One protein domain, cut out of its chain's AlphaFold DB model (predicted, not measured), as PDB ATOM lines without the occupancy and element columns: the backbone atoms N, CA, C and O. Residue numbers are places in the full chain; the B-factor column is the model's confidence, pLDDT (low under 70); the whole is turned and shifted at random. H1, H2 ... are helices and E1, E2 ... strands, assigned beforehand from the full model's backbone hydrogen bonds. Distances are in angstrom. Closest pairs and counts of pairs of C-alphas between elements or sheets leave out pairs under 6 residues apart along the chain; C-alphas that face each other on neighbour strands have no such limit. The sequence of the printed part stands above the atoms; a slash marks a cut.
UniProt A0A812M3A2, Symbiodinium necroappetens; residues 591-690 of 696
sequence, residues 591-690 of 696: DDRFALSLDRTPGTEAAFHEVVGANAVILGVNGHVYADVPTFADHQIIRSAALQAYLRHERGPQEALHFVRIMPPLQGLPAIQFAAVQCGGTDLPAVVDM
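What this domain is: This is residues 591 to 690 of the 696 residues of a protein of Symbiodinium necroappetens (UniProt A0A812M3A2). A strongly twisted sheet of five strands curls round one helix, H3, which packs on one face, while a shorter helix, H1, lies over the opposite face and a third, H2, lies off one end of the sheet and only grazes it. The longest axis runs from H2 and the link between E3 and E4 at one end to the link between E4 and E5 at the other. The printed part has 100 residues, with three named helices and five named strands in the order H1, H2, E1, E2, H3, E3, E4, E5; the class is mixed, helices and strands. The sheet's order is E2, E1, E3, E4, E5, antiparallel throughout. The whole is compact, with a radius of gyration of the C-alphas of 12.9 A and spans of 40 by 29 by 22 A.

Where its parts are: H1, residues 591 to 598, begins with C-alpha 591 at (37.263, 42.925, -27.224) and is 10.5 A long. H2, residues 603 to 612, measures 14.3 A. E1, residues 616 to 620, and E2, residues 623 to 627, measure 12.8 A and 13.4 A. H3, residues 635 to 648, is the longest helix at 19.8 A, with C-alpha 635 at (17.411, 27.492, -30.792). E3, residues 658 to 662, measures 13.0 A; E4, residues 672 to 677, 16.7 A; E5, residues 686 to 689, 10.0 A, ending at C-alpha 689 at (22.777, 33.797, -26.797).

How they stand to each other: H1 is on the sheet over E3, at a height over the sheet of 9.4 A. It runs along the strands, at 9 degrees to E3 on the local plane; their closest C-alphas, of Ser 597 and Arg 661, are 6.5 A apart. H2 only grazes the sheet with residues 605 to 612, and H2 and E2 are near each other. E1 and E2 form a hairpin, with N 618 and O 625 at 2.7 A. E1 and E3 are antiparallel, with N 617 and O 661 at 2.7 A. E2, H3 and E3 form a split strand-helix-strand unit, two strands running the same way with E1 between them; its crossover is right-handed. H3 is on the face opposite to H1; its closest C-alphas to E3 are those of Ala 642 and Val 660, 6.7 A, and to E5 those of Leu 643 and Val 687, 6.8 A. E3, E4 and E5 form a meander, each strand the antiparallel neighbour of the one before, with N 662 and O 672 at 2.7 A and N 675 and O 688 at 2.8 A. In H1, H2 and H3 every O i to N i+4 pair is within hydrogen-bond range.

The domain as a whole: The C-alphas farthest apart, of Gly 603 and Gly 681, are 40.1 A apart. The printed part has no cut, and no link is long. The mean pLDDT of the printed part is 75.0; 29 residues are under 70, among them 600 to 613 and 665 to 669.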
ATOM      1  N   ASP A 591      37.905  42.036 -26.256       74.88
ATOM      2  CA  ASP A 591      37.263  42.925 -27.224       74.88
ATOM      3  C   ASP A 591      37.606  42.527 -28.664       74.88
ATOM      4  O   ASP A 591      36.713  42.495 -29.506       74.88
ATOM      5  N   ASP A 592      38.851  42.118 -28.936       75.12
ATOM      6  CA  ASP A 592      39.248  41.615 -30.259       75.12
ATOM      7  C   ASP A 592      38.521  40.312 -30.600       75.12
ATOM      8  O   ASP A 592      38.039  40.139 -31.714       75.12
ATOM      9  N   ARG A 593      38.388  39.395 -29.634       70.12
ATOM     10  CA  ARG A 593      37.669  38.126 -29.834       70.12
ATOM     11  C   ARG A 593      36.171  38.338 -30.031       70.12
ATOM     12  O   ARG A 593      35.565  37.630 -30.831       70.12
ATOM     13  N   PHE A 594      35.594  39.316 -29.340       72.94
ATOM     14  CA  PHE A 594      34.206  39.721 -29.532       72.94
ATOM     15  C   PHE A 594      33.995  40.425 -30.883       72.94
ATOM     16  O   PHE A 594      33.031  40.142 -31.586       72.94
ATOM     17  N   ALA A 595      34.910  41.297 -31.304       74.56
ATOM     18  CA  ALA A 595      34.853  41.928 -32.621       74.56
ATOM     19  C   ALA A 595      34.995  40.890 -33.749       74.56
ATOM     20  O   ALA A 595      34.172  40.852 -34.661       74.56
ATOM     21  N   LEU A 596      35.960  39.972 -33.631       67.81
ATOM     22  CA  LEU A 596      36.159  38.869 -34.575       67.81
ATOM     23  C   LEU A 596      34.966  37.910 -34.605       67.81
ATOM     24  O   LEU A 596      34.652  37.357 -35.660       67.81
ATOM     25  N   SER A 597      34.272  37.708 -33.478       62.88
ATOM     26  CA  SER A 597      33.048  36.909 -33.484       62.88
ATOM     27  C   SER A 597      31.943  37.593 -34.290       62.88
ATOM     28  O   SER A 597      31.215  36.893 -34.993       62.88
ATOM     29  N   LEU A 598      31.842  38.930 -34.228       66.50
ATOM     30  CA  LEU A 598      30.860  39.768 -34.935       66.50
ATOM     31  C   LEU A 598      31.102  39.919 -36.442       66.50
ATOM     32  O   LEU A 598      30.137  40.139 -37.178       66.50
ATOM     33  N   ASP A 599      32.339  39.780 -36.912       70.50
ATOM     34  CA  ASP A 599      32.650  39.905 -38.335       70.50
ATOM     35  C   ASP A 599      31.987  38.809 -39.174       70.50
ATOM     36  O   ASP A 599      31.800  37.675 -38.728       70.50
ATOM     37  N   ARG A 600      31.636  39.120 -40.431       69.38
ATOM     38  CA  ARG A 600      31.166  38.103 -41.388       69.38
ATOM     39  C   ARG A 600      32.217  37.016 -41.532       69.38
ATOM     40  O   ARG A 600      33.406  37.312 -41.531       69.38
ATOM     41  N   THR A 601      31.770  35.772 -41.683       65.00
ATOM     42  CA  THR A 601      32.710  34.659 -41.778       65.00
ATOM     43  C   THR A 601      33.610  34.867 -42.994       65.00
ATOM     44  O   THR A 601      33.083  34.976 -44.108       65.00
ATOM     45  N   PRO A 602      34.936  34.958 -42.808       69.69
ATOM     46  CA  PRO A 602      35.864  35.042 -43.920       69.69
ATOM     47  C   PRO A 602      35.739  33.795 -44.801       69.69
ATOM     48  O   PRO A 602      35.465  32.695 -44.318       69.69
ATOM     49  N   GLY A 603      35.952  33.957 -46.110       66.56
ATOM     50  CA  GLY A 603      35.801  32.864 -47.080       66.56
ATOM     51  C   GLY A 603      36.682  31.647 -46.777       66.56
ATOM     52  O   GLY A 603      36.285  30.523 -47.051       66.56
ATOM     53  N   THR A 604      37.832  31.854 -46.135       65.69
ATOM     54  CA  THR A 604      38.744  30.785 -45.704       65.69
ATOM     55  C   THR A 604      38.181  29.942 -44.559       65.69
ATOM     56  O   THR A 604      38.339  28.726 -44.567       65.69
ATOM     57  N   GLU A 605      37.496  30.558 -43.594       65.25
ATOM     58  CA  GLU A 605      36.826  29.841 -42.503       65.25
ATOM     59  C   GLU A 605      35.590  29.103 -43.042       65.25
ATOM     60  O   GLU A 605      35.387  27.941 -42.705       65.25
ATOM     61  N   ALA A 606      34.831  29.709 -43.964       67.38
ATOM     62  CA  ALA A 606      33.725  29.033 -44.653       67.38
ATOM     63  C   ALA A 606      34.188  27.798 -45.453       67.38
ATOM     64  O   ALA A 606      33.592  26.733 -45.313       67.38
ATOM     65  N   ALA A 607      35.284  27.913 -46.211       63.81
ATOM     66  CA  ALA A 607      35.877  26.789 -46.936       63.81
ATOM     67  C   ALA A 607      36.373  25.689 -45.981       63.81
ATOM     68  O   ALA A 607      36.172  24.505 -46.228       63.81
ATOM     69  N   PHE A 608      36.969  26.059 -44.844       62.28
ATOM     70  CA  PHE A 608      37.401  25.088 -43.836       62.28
ATOM     71  C   PHE A 608      36.221  24.323 -43.215       62.28
ATOM     72  O   PHE A 608      36.314  23.117 -42.992       62.28
ATOM     73  N   HIS A 609      35.092  24.997 -42.980       65.94
ATOM     74  CA  HIS A 609      33.860  24.369 -42.494       65.94
ATOM     75  C   HIS A 609      33.262  23.372 -43.493       65.94
ATOM     76  O   HIS A 609      32.842  22.287 -43.091       65.94
ATOM     77  N   GLU A 610      33.274  23.697 -44.788       66.38
ATOM     78  CA  GLU A 610      32.862  22.763 -45.844       66.38
ATOM     79  C   GLU A 610      33.756  21.509 -45.871       66.38
ATOM     80  O   GLU A 610      33.258  20.402 -46.060       66.38
ATOM     81  N   VAL A 611      35.056  21.653 -45.585       58.25
ATOM     82  CA  VAL A 611      36.031  20.547 -45.602       58.25
ATOM     83  C   VAL A 611      35.974  19.658 -44.356       58.25
ATOM     84  O   VAL A 611      36.158  18.443 -44.456       58.25
ATOM     85  N   VAL A 612      35.779  20.238 -43.169       60.53
ATOM     86  CA  VAL A 612      35.822  19.496 -41.895       60.53
ATOM     87  C   VAL A 612      34.454  18.925 -41.516       60.53
ATOM     88  O   VAL A 612      34.382  18.029 -40.681       60.53
ATOM     89  N   GLY A 613      33.363  19.428 -42.104       64.00
ATOM     90  CA  GLY A 613      31.992  19.085 -41.704       64.00
ATOM     91  C   GLY A 613      31.558  19.745 -40.387       64.00
ATOM     92  O   GLY A 613      30.363  19.804 -40.089       64.00
ATOM     93  N   ALA A 614      32.513  20.315 -39.646       72.12
ATOM     94  CA  ALA A 614      32.261  21.190 -38.516       72.12
ATOM     95  C   ALA A 614      31.624  22.486 -38.980       72.12
ATOM     96  O   ALA A 614      32.025  23.074 -39.976       72.12
ATOM     97  N   ASN A 615      30.663  22.978 -38.216       77.69
ATOM     98  CA  ASN A 615      29.921  24.203 -38.507       77.69
ATOM     99  C   ASN A 615      29.827  25.123 -37.283       77.69
ATOM    100  O   ASN A 615      29.020  26.051 -37.260       77.69
ATOM    101  N   ALA A 616      30.648  24.886 -36.264       81.62
ATOM    102  CA  ALA A 616      30.844  25.792 -35.149       81.62
ATOM    103  C   ALA A 616      32.333  25.963 -34.831       81.62
ATOM    104  O   ALA A 616      33.137  25.057 -35.044       81.62
ATOM    105  N   VAL A 617      32.680  27.133 -34.301       82.19
ATOM    106  CA  VAL A 617      34.007  27.512 -33.816       82.19
ATOM    107  C   VAL A 617      33.879  28.063 -32.404       82.19
ATOM    108  O   VAL A 617      33.087  28.966 -32.148       82.19
ATOM    109  N   ILE A 618      34.662  27.546 -31.467       82.12
ATOM    110  CA  ILE A 618      34.769  28.045 -30.099       82.12
ATOM    111  C   ILE A 618      36.032  28.898 -30.015       82.12
ATOM    112  O   ILE A 618      37.141  28.386 -30.143       82.12
ATOM    113  N   LEU A 619      35.860  30.197 -29.800       81.94
ATOM    114  CA  LEU A 619      36.921  31.181 -29.635       81.94
ATOM    115  C   LEU A 619      37.275  31.275 -28.144       81.94
ATOM    116  O   LEU A 619      36.539  31.867 -27.346       81.94
ATOM    117  N   GLY A 620      38.381  30.643 -27.756       79.50
ATOM    118  CA  GLY A 620      38.906  30.625 -26.391       79.50
ATOM    119  C   GLY A 620      40.108  31.545 -26.191       79.50
ATOM    120  O   GLY A 620      40.512  32.289 -27.079       79.50
ATOM    121  N   VAL A 621      40.677  31.532 -24.982       76.69
ATOM    122  CA  VAL A 621      41.909  32.291 -24.662       76.69
ATOM    123  C   VAL A 621      43.149  31.656 -25.296       76.69
ATOM    124  O   VAL A 621      44.122  32.346 -25.575       76.69
ATOM    125  N   ASN A 622      43.075  30.349 -25.555       76.50
ATOM    126  CA  ASN A 622      44.172  29.531 -26.066       76.50
ATOM    127  C   ASN A 622      44.052  29.242 -27.576       76.50
ATOM    128  O   ASN A 622      44.803  28.420 -28.089       76.50
ATOM    129  N   GLY A 623      43.107  29.876 -28.283       78.62
ATOM    130  CA  GLY A 623      42.888  29.676 -29.720       78.62
ATOM    131  C   GLY A 623      41.445  29.327 -30.091       78.62
ATOM    132  O   GLY A 623      40.513  29.575 -29.324       78.62
ATOM    133  N   HIS A 624      41.272  28.779 -31.297       80.06
ATOM    134  CA  HIS A 624      39.981  28.409 -31.878       80.06
ATOM    135  C   HIS A 624      39.818  26.889 -31.937       80.06
ATOM    136  O   HIS A 624      40.782  26.167 -32.186       80.06
ATOM    137  N   VAL A 625      38.592  26.410 -31.744       78.75
ATOM    138  CA  VAL A 625      38.262  24.980 -31.733       78.75
ATOM    139  C   VAL A 625      37.062  24.742 -32.623       78.75
ATOM    140  O   VAL A 625      36.029  25.372 -32.429       78.75
ATOM    141  N   TYR A 626      37.162  23.803 -33.553       81.62
ATOM    142  CA  TYR A 626      36.058  23.457 -34.439       81.62
ATOM    143  C   TYR A 626      35.186  22.364 -33.819       81.62
ATOM    144  O   TYR A 626      35.696  21.411 -33.232       81.62
ATOM    145  N   ALA A 627      33.869  22.518 -33.928       80.56
ATOM    146  CA  ALA A 627      32.898  21.573 -33.398       80.56
ATOM    147  C   ALA A 627      31.698  21.398 -34.334       80.56
ATOM    148  O   ALA A 627      31.313  22.314 -35.065       80.56
ATOM    149  N   ASP A 628      31.071  20.228 -34.236       81.19
ATOM    150  CA  ASP A 628      29.864  19.889 -34.981       81.19
ATOM    151  C   ASP A 628      28.627  20.239 -34.149       81.19
ATOM    152  O   ASP A 628      28.404  19.712 -33.054       81.19
ATOM    153  N   VAL A 629      27.792  21.122 -34.682       77.88
ATOM    154  CA  VAL A 629      26.494  21.511 -34.129       77.88
ATOM    155  C   VAL A 629      25.435  21.238 -35.201       77.88
ATOM    156  O   VAL A 629      25.680  21.411 -36.379       77.88
ATOM    157  N   PRO A 630      24.206  20.821 -34.893       76.00
ATOM    158  CA  PRO A 630      23.159  20.772 -35.911       76.00
ATOM    159  C   PRO A 630      22.769  22.195 -36.374       76.00
ATOM    160  O   PRO A 630      22.182  22.961 -35.614       76.00
ATOM    161  N   THR A 631      23.053  22.551 -37.634       63.84
ATOM    162  CA  THR A 631      22.737  23.872 -38.233       63.84
ATOM    163  C   THR A 631      21.242  24.099 -38.463       63.84
ATOM    164  O   THR A 631      20.775  25.235 -38.453       63.84
ATOM    165  N   PHE A 632      20.483  23.022 -38.675       69.75
ATOM    166  CA  PHE A 632      19.037  23.049 -38.911       69.75
ATOM    167  C   PHE A 632      18.279  22.509 -37.699       69.75
ATOM    168  O   PHE A 632      17.612  21.477 -37.774       69.75
ATOM    169  N   ALA A 633      18.400  23.193 -36.567       72.38
ATOM    170  CA  ALA A 633      17.681  22.831 -35.356       72.38
ATOM    171  C   ALA A 633      17.032  24.052 -34.701       72.38
ATOM    172  O   ALA A 633      17.299  25.199 -35.064       72.38
ATOM    173  N   ASP A 634      16.131  23.808 -33.750       78.88
ATOM    174  CA  ASP A 634      15.594  24.898 -32.947       78.88
ATOM    175  C   ASP A 634      16.696  25.535 -32.076       78.88
ATOM    176  O   ASP A 634      17.760  24.964 -31.830       78.88
ATOM    177  N   HIS A 635      16.439  26.750 -31.594       73.19
ATOM    178  CA  HIS A 635      17.411  27.492 -30.792       73.19
ATOM    179  C   HIS A 635      17.833  26.776 -29.494       73.19
ATOM    180  O   HIS A 635      18.931  27.037 -29.009       73.19
ATOM    181  N   GLN A 636      16.999  25.897 -28.924       76.75
ATOM    182  CA  GLN A 636      17.335  25.146 -27.710       76.75
ATOM    183  C   GLN A 636      18.306  24.008 -28.026       76.75
ATOM    184  O   GLN A 636      19.252  23.792 -27.273       76.75
ATOM    185  N   ILE A 637      18.110  23.323 -29.152       77.38
ATOM    186  CA  ILE A 637      19.002  22.274 -29.648       77.38
ATOM    187  C   ILE A 637      20.348  22.872 -30.061       77.38
ATOM    188  O   ILE A 637      21.391  22.336 -29.701       77.38
ATOM    189  N   ILE A 638      20.347  24.013 -30.755       76.50
ATOM    190  CA  ILE A 638      21.588  24.717 -31.112       76.50
ATOM    191  C   ILE A 638      22.343  25.125 -29.839       76.50
ATOM    192  O   ILE A 638      23.545  24.888 -29.727       76.50
ATOM    193  N   ARG A 639      21.638  25.683 -28.845       79.00
ATOM    194  CA  ARG A 639      22.229  26.085 -27.561       79.00
ATOM    195  C   ARG A 639      22.785  24.896 -26.776       79.00
ATOM    196  O   ARG A 639      23.867  25.007 -26.207       79.00
ATOM    197  N   SER A 640      22.065  23.777 -26.717       80.88
ATOM    198  CA  SER A 640      22.511  22.585 -25.987       80.88
ATOM    199  C   SER A 640      23.696  21.908 -26.672       80.88
ATOM    200  O   SER A 640      24.633  21.503 -25.989       80.88
ATOM    201  N   ALA A 641      23.716  21.862 -28.004       78.50
ATOM    202  CA  ALA A 641      24.850  21.368 -28.773       78.50
ATOM    203  C   ALA A 641      26.083  22.276 -28.631       78.50
ATOM    204  O   ALA A 641      27.178  21.773 -28.402       78.50
ATOM    205  N   ALA A 642      25.909  23.602 -28.658       76.31
ATOM    206  CA  ALA A 642      26.983  24.558 -28.380       76.31
ATOM    207  C   ALA A 642      27.555  24.391 -26.960       76.31
ATOM    208  O   ALA A 642      28.770  24.389 -26.772       76.31
ATOM    209  N   LEU A 643      26.684  24.193 -25.962       81.94
ATOM    210  CA  LEU A 643      27.078  23.902 -24.581       81.94
ATOM    211  C   LEU A 643      27.857  22.582 -24.483       81.94
ATOM    212  O   LEU A 643      28.867  22.516 -23.790       81.94
ATOM    213  N   GLN A 644      27.408  21.531 -25.172       82.94
ATOM    214  CA  GLN A 644      28.104  20.244 -25.197       82.94
ATOM    215  C   GLN A 644      29.461  20.339 -25.896       82.94
ATOM    216  O   GLN A 644      30.431  19.777 -25.397       82.94
ATOM    217  N   ALA A 645      29.542  21.065 -27.011       78.00
ATOM    218  CA  ALA A 645      30.791  21.334 -27.712       78.00
ATOM    219  C   ALA A 645      31.784  22.078 -26.805       78.00
ATOM    220  O   ALA A 645      32.939  21.676 -26.699       78.00
ATOM    221  N   TYR A 646      31.307  23.089 -26.073       80.56
ATOM    222  CA  TYR A 646      32.088  23.795 -25.058       80.56
ATOM    223  C   TYR A 646      32.563  22.872 -23.929       80.56
ATOM    224  O   TYR A 646      33.741  22.869 -23.593       80.56
ATOM    225  N   LEU A 647      31.671  22.046 -23.377       82.69
ATOM    226  CA  LEU A 647      31.985  21.120 -22.284       82.69
ATOM    227  C   LEU A 647      32.989  20.029 -22.668       82.69
ATOM    228  O   LEU A 647      33.695  19.523 -21.796       82.69
ATOM    229  N   ARG A 648      33.019  19.632 -23.945       80.12
ATOM    230  CA  ARG A 648      33.977  18.653 -24.474       80.12
ATOM    231  C   ARG A 648      35.375  19.237 -24.644       80.12
ATOM    232  O   ARG A 648      36.328  18.465 -24.682       80.12
ATOM    233  N   HIS A 649      35.499  20.557 -24.757       76.56
ATOM    234  CA  HIS A 649      36.793  21.200 -24.909       76.56
ATOM    235  C   HIS A 649      37.473  21.426 -23.552       76.56
ATOM    236  O   HIS A 649      36.804  21.685 -22.549       76.56
ATOM    237  N   GLU A 650      38.806  21.302 -23.510       60.03
ATOM    238  CA  GLU A 650      39.590  21.394 -22.275       60.03
ATOM    239  C   GLU A 650      39.252  22.653 -21.469       60.03
ATOM    240  O   GLU A 650      39.217  23.772 -21.991       60.03
ATOM    241  N   ARG A 651      39.011  22.447 -20.167       63.81
ATOM    242  CA  ARG A 651      38.708  23.504 -19.205       63.81
ATOM    243  C   ARG A 651      39.931  24.407 -19.075       63.81
ATOM    244  O   ARG A 651      40.872  24.084 -18.353       63.81
ATOM    245  N   GLY A 652      39.896  25.551 -19.755       67.31
ATOM    246  CA  GLY A 652      40.758  26.681 -19.425       67.31
ATOM    247  C   GLY A 652      40.583  27.108 -17.956       67.31
ATOM    248  O   GLY A 652      39.756  26.538 -17.234       67.31
ATOM    249  N   PRO A 653      41.346  28.109 -17.485       70.25
ATOM    250  CA  PRO A 653      41.180  28.631 -16.131       70.25
ATOM    251  C   PRO A 653      39.697  28.920 -15.846       70.25
ATOM    252  O   PRO A 653      38.997  29.483 -16.697       70.25
ATOM    253  N   GLN A 654      39.215  28.481 -14.674       66.38
ATOM    254  CA  GLN A 654      37.867  28.808 -14.195       66.38
ATOM    255  C   GLN A 654      37.650  30.319 -14.377       66.38
ATOM    256  O   GLN A 654      38.557  31.092 -14.088       66.38
ATOM    257  N   GLU A 655      36.476  30.713 -14.883       69.75
ATOM    258  CA  GLU A 655      36.067  32.101 -15.196       69.75
ATOM    259  C   GLU A 655      36.475  32.670 -16.572       69.75
ATOM    260  O   GLU A 655      36.072  33.783 -16.909       69.75
ATOM    261  N   ALA A 656      37.181  31.926 -17.430       78.06
ATOM    262  CA  ALA A 656      37.450  32.405 -18.787       78.06
ATOM    263  C   ALA A 656      36.172  32.469 -19.656       78.06
ATOM    264  O   ALA A 656      35.464  31.472 -19.834       78.06
ATOM    265  N   LEU A 657      35.903  33.644 -20.237       81.38
ATOM    266  CA  LEU A 657      34.847  33.854 -21.230       81.38
ATOM    267  C   LEU A 657      35.265  33.276 -22.586       81.38
ATOM    268  O   LEU A 657      36.343  33.593 -23.099       81.38
ATOM    269  N   HIS A 658      34.394  32.453 -23.161       81.94
ATOM    270  CA  HIS A 658      34.559  31.860 -24.483       81.94
ATOM    271  C   HIS A 658      33.403  32.283 -25.387       81.94
ATOM    272  O   HIS A 658      32.273  32.437 -24.923       81.94
ATOM    273  N   PHE A 659      33.668  32.427 -26.682       82.94
ATOM    274  CA  PHE A 659      32.633  32.736 -27.665       82.94
ATOM    275  C   PHE A 659      32.434  31.541 -28.591       82.94
ATOM    276  O   PHE A 659      33.345  31.162 -29.314       82.94
ATOM    277  N   VAL A 660      31.253  30.930 -28.580       83.19
ATOM    278  CA  VAL A 660      30.880  29.885 -29.537       83.19
ATOM    279  C   VAL A 660      30.183  30.544 -30.718       83.19
ATOM    280  O   VAL A 660      29.102  31.111 -30.576       83.19
ATOM    281  N   ARG A 661      30.800  30.467 -31.886       84.75
ATOM    282  CA  ARG A 661      30.306  30.974 -33.161       84.75
ATOM    283  C   ARG A 661      29.813  29.800 -33.996       84.75
ATOM    284  O   ARG A 661      30.565  28.876 -34.259       84.75
ATOM    285  N   ILE A 662      28.561  29.821 -34.422       83.31
ATOM    286  CA  ILE A 662      27.946  28.757 -35.218       83.31
ATOM    287  C   ILE A 662      27.639  29.321 -36.591       83.31
ATOM    288  O   ILE A 662      26.933  30.324 -36.734       83.31
ATOM    289  N   MET A 663      28.204  28.679 -37.597       79.31
ATOM    290  CA  MET A 663      28.071  29.058 -38.983       79.31
ATOM    291  C   MET A 663      26.636  28.869 -39.454       79.31
ATOM    292  O   MET A 663      26.030  27.827 -39.189       79.31
ATOM    293  N   PRO A 664      26.058  29.858 -40.148       71.19
ATOM    294  CA  PRO A 664      24.731  29.696 -40.688       71.19
ATOM    295  C   PRO A 664      24.773  28.722 -41.870       71.19
ATOM    296  O   PRO A 664      25.755  28.683 -42.610       71.19
ATOM    297  N   PRO A 665      23.687  27.973 -42.105       60.25
ATOM    298  CA  PRO A 665      23.624  27.014 -43.203       60.25
ATOM    299  C   PRO A 665      23.552  27.667 -44.591       60.25
ATOM    300  O   PRO A 665      23.648  26.974 -45.597       60.25
ATOM    301  N   LEU A 666      23.318  28.982 -44.661       61.16
ATOM    302  CA  LEU A 666      23.209  29.735 -45.906       61.16
ATOM    303  C   LEU A 666      24.296  30.806 -45.951       61.16
ATOM    304  O   LEU A 666      24.472  31.562 -44.989       61.16
ATOM    305  N   GLN A 667      24.979  30.896 -47.092       63.31
ATOM    306  CA  GLN A 667      25.980  31.928 -47.343       63.31
ATOM    307  C   GLN A 667      25.360  33.330 -47.202       63.31
ATOM    308  O   GLN A 667      24.264  33.602 -47.692       63.31
ATOM    309  N   GLY A 668      26.069  34.229 -46.512       62.38
ATOM    310  CA  GLY A 668      25.672  35.632 -46.338       62.38
ATOM    311  C   GLY A 668      24.821  35.947 -45.103       62.38
ATOM    312  O   GLY A 668      24.613  37.127 -44.814       62.38
ATOM    313  N   LEU A 669      24.369  34.943 -44.343       62.62
ATOM    314  CA  LEU A 669      23.773  35.168 -43.022       62.62
ATOM    315  C   LEU A 669      24.865  35.418 -41.960       62.62
ATOM    316  O   LEU A 669      25.988  34.930 -42.109       62.62
ATOM    317  N   PRO A 670      24.576  36.180 -40.889       71.69
ATOM    318  CA  PRO A 670      25.499  36.319 -39.766       71.69
ATOM    319  C   PRO A 670      25.585  35.008 -38.973       71.69
ATOM    320  O   PRO A 670      24.598  34.279 -38.846       71.69
ATOM    321  N   ALA A 671      26.761  34.720 -38.417       78.44
ATOM    322  CA  ALA A 671      26.943  33.579 -37.527       78.44
ATOM    323  C   ALA A 671      26.123  33.740 -36.239       78.44
ATOM    324  O   ALA A 671      25.959  34.844 -35.714       78.44
ATOM    325  N   ILE A 672      25.611  32.626 -35.714       82.06
ATOM    326  CA  ILE A 672      24.936  32.596 -34.416       82.06
ATOM    327  C   ILE A 672      26.019  32.581 -33.342       82.06
ATOM    328  O   ILE A 672      26.871  31.699 -33.343       82.06
ATOM    329  N   GLN A 673      25.988  33.537 -32.424       85.06
ATOM    330  CA  GLN A 673      27.003  33.655 -31.383       85.06
ATOM    331  C   GLN A 673      26.433  33.346 -30.012       85.06
ATOM    332  O   GLN A 673      25.346  33.798 -29.652       85.06
ATOM    333  N   PHE A 674      27.225  32.640 -29.223       85.75
ATOM    334  CA  PHE A 674      26.977  32.404 -27.820       85.75
ATOM    335  C   PHE A 674      28.199  32.807 -27.003       85.75
ATOM    336  O   PHE A 674      29.323  32.483 -27.366       85.75
ATOM    337  N   ALA A 675      27.983  33.471 -25.878       87.31
ATOM    338  CA  ALA A 675      29.005  33.672 -24.864       87.31
ATOM    339  C   ALA A 675      28.857  32.572 -23.806       87.31
ATOM    340  O   ALA A 675      27.798  32.437 -23.195       87.31
ATOM    341  N   ALA A 676      29.895  31.769 -23.613       85.25
ATOM    342  CA  ALA A 676      29.949  30.710 -22.615       85.25
ATOM    343  C   ALA A 676      30.908  31.114 -21.491       85.25
ATOM    344  O   ALA A 676      32.054  31.486 -21.747       85.25
ATOM    345  N   VAL A 677      30.449  31.033 -20.242       85.31
ATOM    346  CA  VAL A 677      31.287  31.270 -19.063       85.31
ATOM    347  C   VAL A 677      31.041  30.178 -18.029       85.31
ATOM    348  O   VAL A 677      29.902  29.767 -17.789       85.31
ATOM    349  N   GLN A 678      32.109  29.703 -17.392       82.44
ATOM    350  CA  GLN A 678      31.965  28.868 -16.206       82.44
ATOM    351  C   GLN A 678      31.693  29.788 -15.012       82.44
ATOM    352  O   GLN A 678      32.595  30.486 -14.553       82.44
ATOM    353  N   CYS A 679      30.456  29.807 -14.518       80.69
ATOM    354  CA  CYS A 679      30.124  30.551 -13.307       80.69
ATOM    355  C   CYS A 679      30.695  29.826 -12.081       80.69
ATOM    356  O   CYS A 679      30.472  28.626 -11.902       80.69
ATOM    357  N   GLY A 680      31.411  30.550 -11.219       80.12
ATOM    358  CA  GLY A 680      31.852  30.015  -9.933       80.12
ATOM    359  C   GLY A 680      30.654  29.531  -9.107       80.12
ATOM    360  O   GLY A 680      29.696  30.275  -8.904       80.12
ATOM    361  N   GLY A 681      30.694  28.276  -8.651       80.25
ATOM    362  CA  GLY A 681      29.645  27.678  -7.816       80.25
ATOM    363  C   GLY A 681      28.567  26.877  -8.555       80.25
ATOM    364  O   GLY A 681      27.696  26.318  -7.890       80.25
ATOM    365  N   THR A 682      28.618  26.764  -9.889       77.88
ATOM    366  CA  THR A 682      27.758  25.842 -10.652       77.88
ATOM    367  C   THR A 682      28.589  24.839 -11.448       77.88
ATOM    368  O   THR A 682      29.547  25.205 -12.129       77.88
ATOM    369  N   ASP A 683      28.192  23.562 -11.416       77.94
ATOM    370  CA  ASP A 683      28.855  22.501 -12.196       77.94
ATOM    371  C   ASP A 683      28.662  22.679 -13.710       77.94
ATOM    372  O   ASP A 683      29.444  22.170 -14.515       77.94
ATOM    373  N   LEU A 684      27.638  23.439 -14.108       79.94
ATOM    374  CA  LEU A 684      27.301  23.701 -15.500       79.94
ATOM    375  C   LEU A 684      27.714  25.123 -15.915       79.94
ATOM    376  O   LEU A 684      27.456  26.072 -15.165       79.94
ATOM    377  N   PRO A 685      28.317  25.291 -17.105       81.31
ATOM    378  CA  PRO A 685      28.595  26.600 -17.665       81.31
ATOM    379  C   PRO A 685      27.303  27.310 -18.068       81.31
ATOM    380  O   PRO A 685      26.339  26.694 -18.530       81.31
ATOM    381  N   ALA A 686      27.297  28.629 -17.914       80.12
ATOM    382  CA  ALA A 686      26.232  29.478 -18.409       80.12
ATOM    383  C   ALA A 686      26.533  29.870 -19.856       80.12
ATOM    384  O   ALA A 686      27.632  30.322 -20.172       80.12
ATOM    385  N   VAL A 687      25.542  29.708 -20.734       82.00
ATOM    386  CA  VAL A 687      25.630  30.102 -22.145       82.00
ATOM    387  C   VAL A 687      24.576  31.159 -22.433       82.00
ATOM    388  O   VAL A 687      23.378  30.909 -22.254       82.00
ATOM    389  N   VAL A 688      25.023  32.326 -22.882       82.12
ATOM    390  CA  VAL A 688      24.201  33.475 -23.268       82.12
ATOM    391  C   VAL A 688      24.171  33.558 -24.788       82.12
ATOM    392  O   VAL A 688      25.213  33.587 -25.429       82.12
ATOM    393  N   ASP A 689      22.976  33.569 -25.365       81.06
ATOM    394  CA  ASP A 689      22.777  33.797 -26.797       81.06
ATOM    395  C   ASP A 689      22.947  35.290 -27.092       81.06
ATOM    396  O   ASP A 689      22.252  36.119 -26.505       81.06
ATOM    397  N   MET A 690      23.897  35.621 -27.962       78.88
ATOM    398  CA  MET A 690      24.291  37.000 -28.265       78.88
ATOM    399  C   MET A 690      23.548  37.565 -29.479       78.88
ATOM    400  O   MET A 690      23.837  38.682 -29.915       78.88
TER     401      MET A 690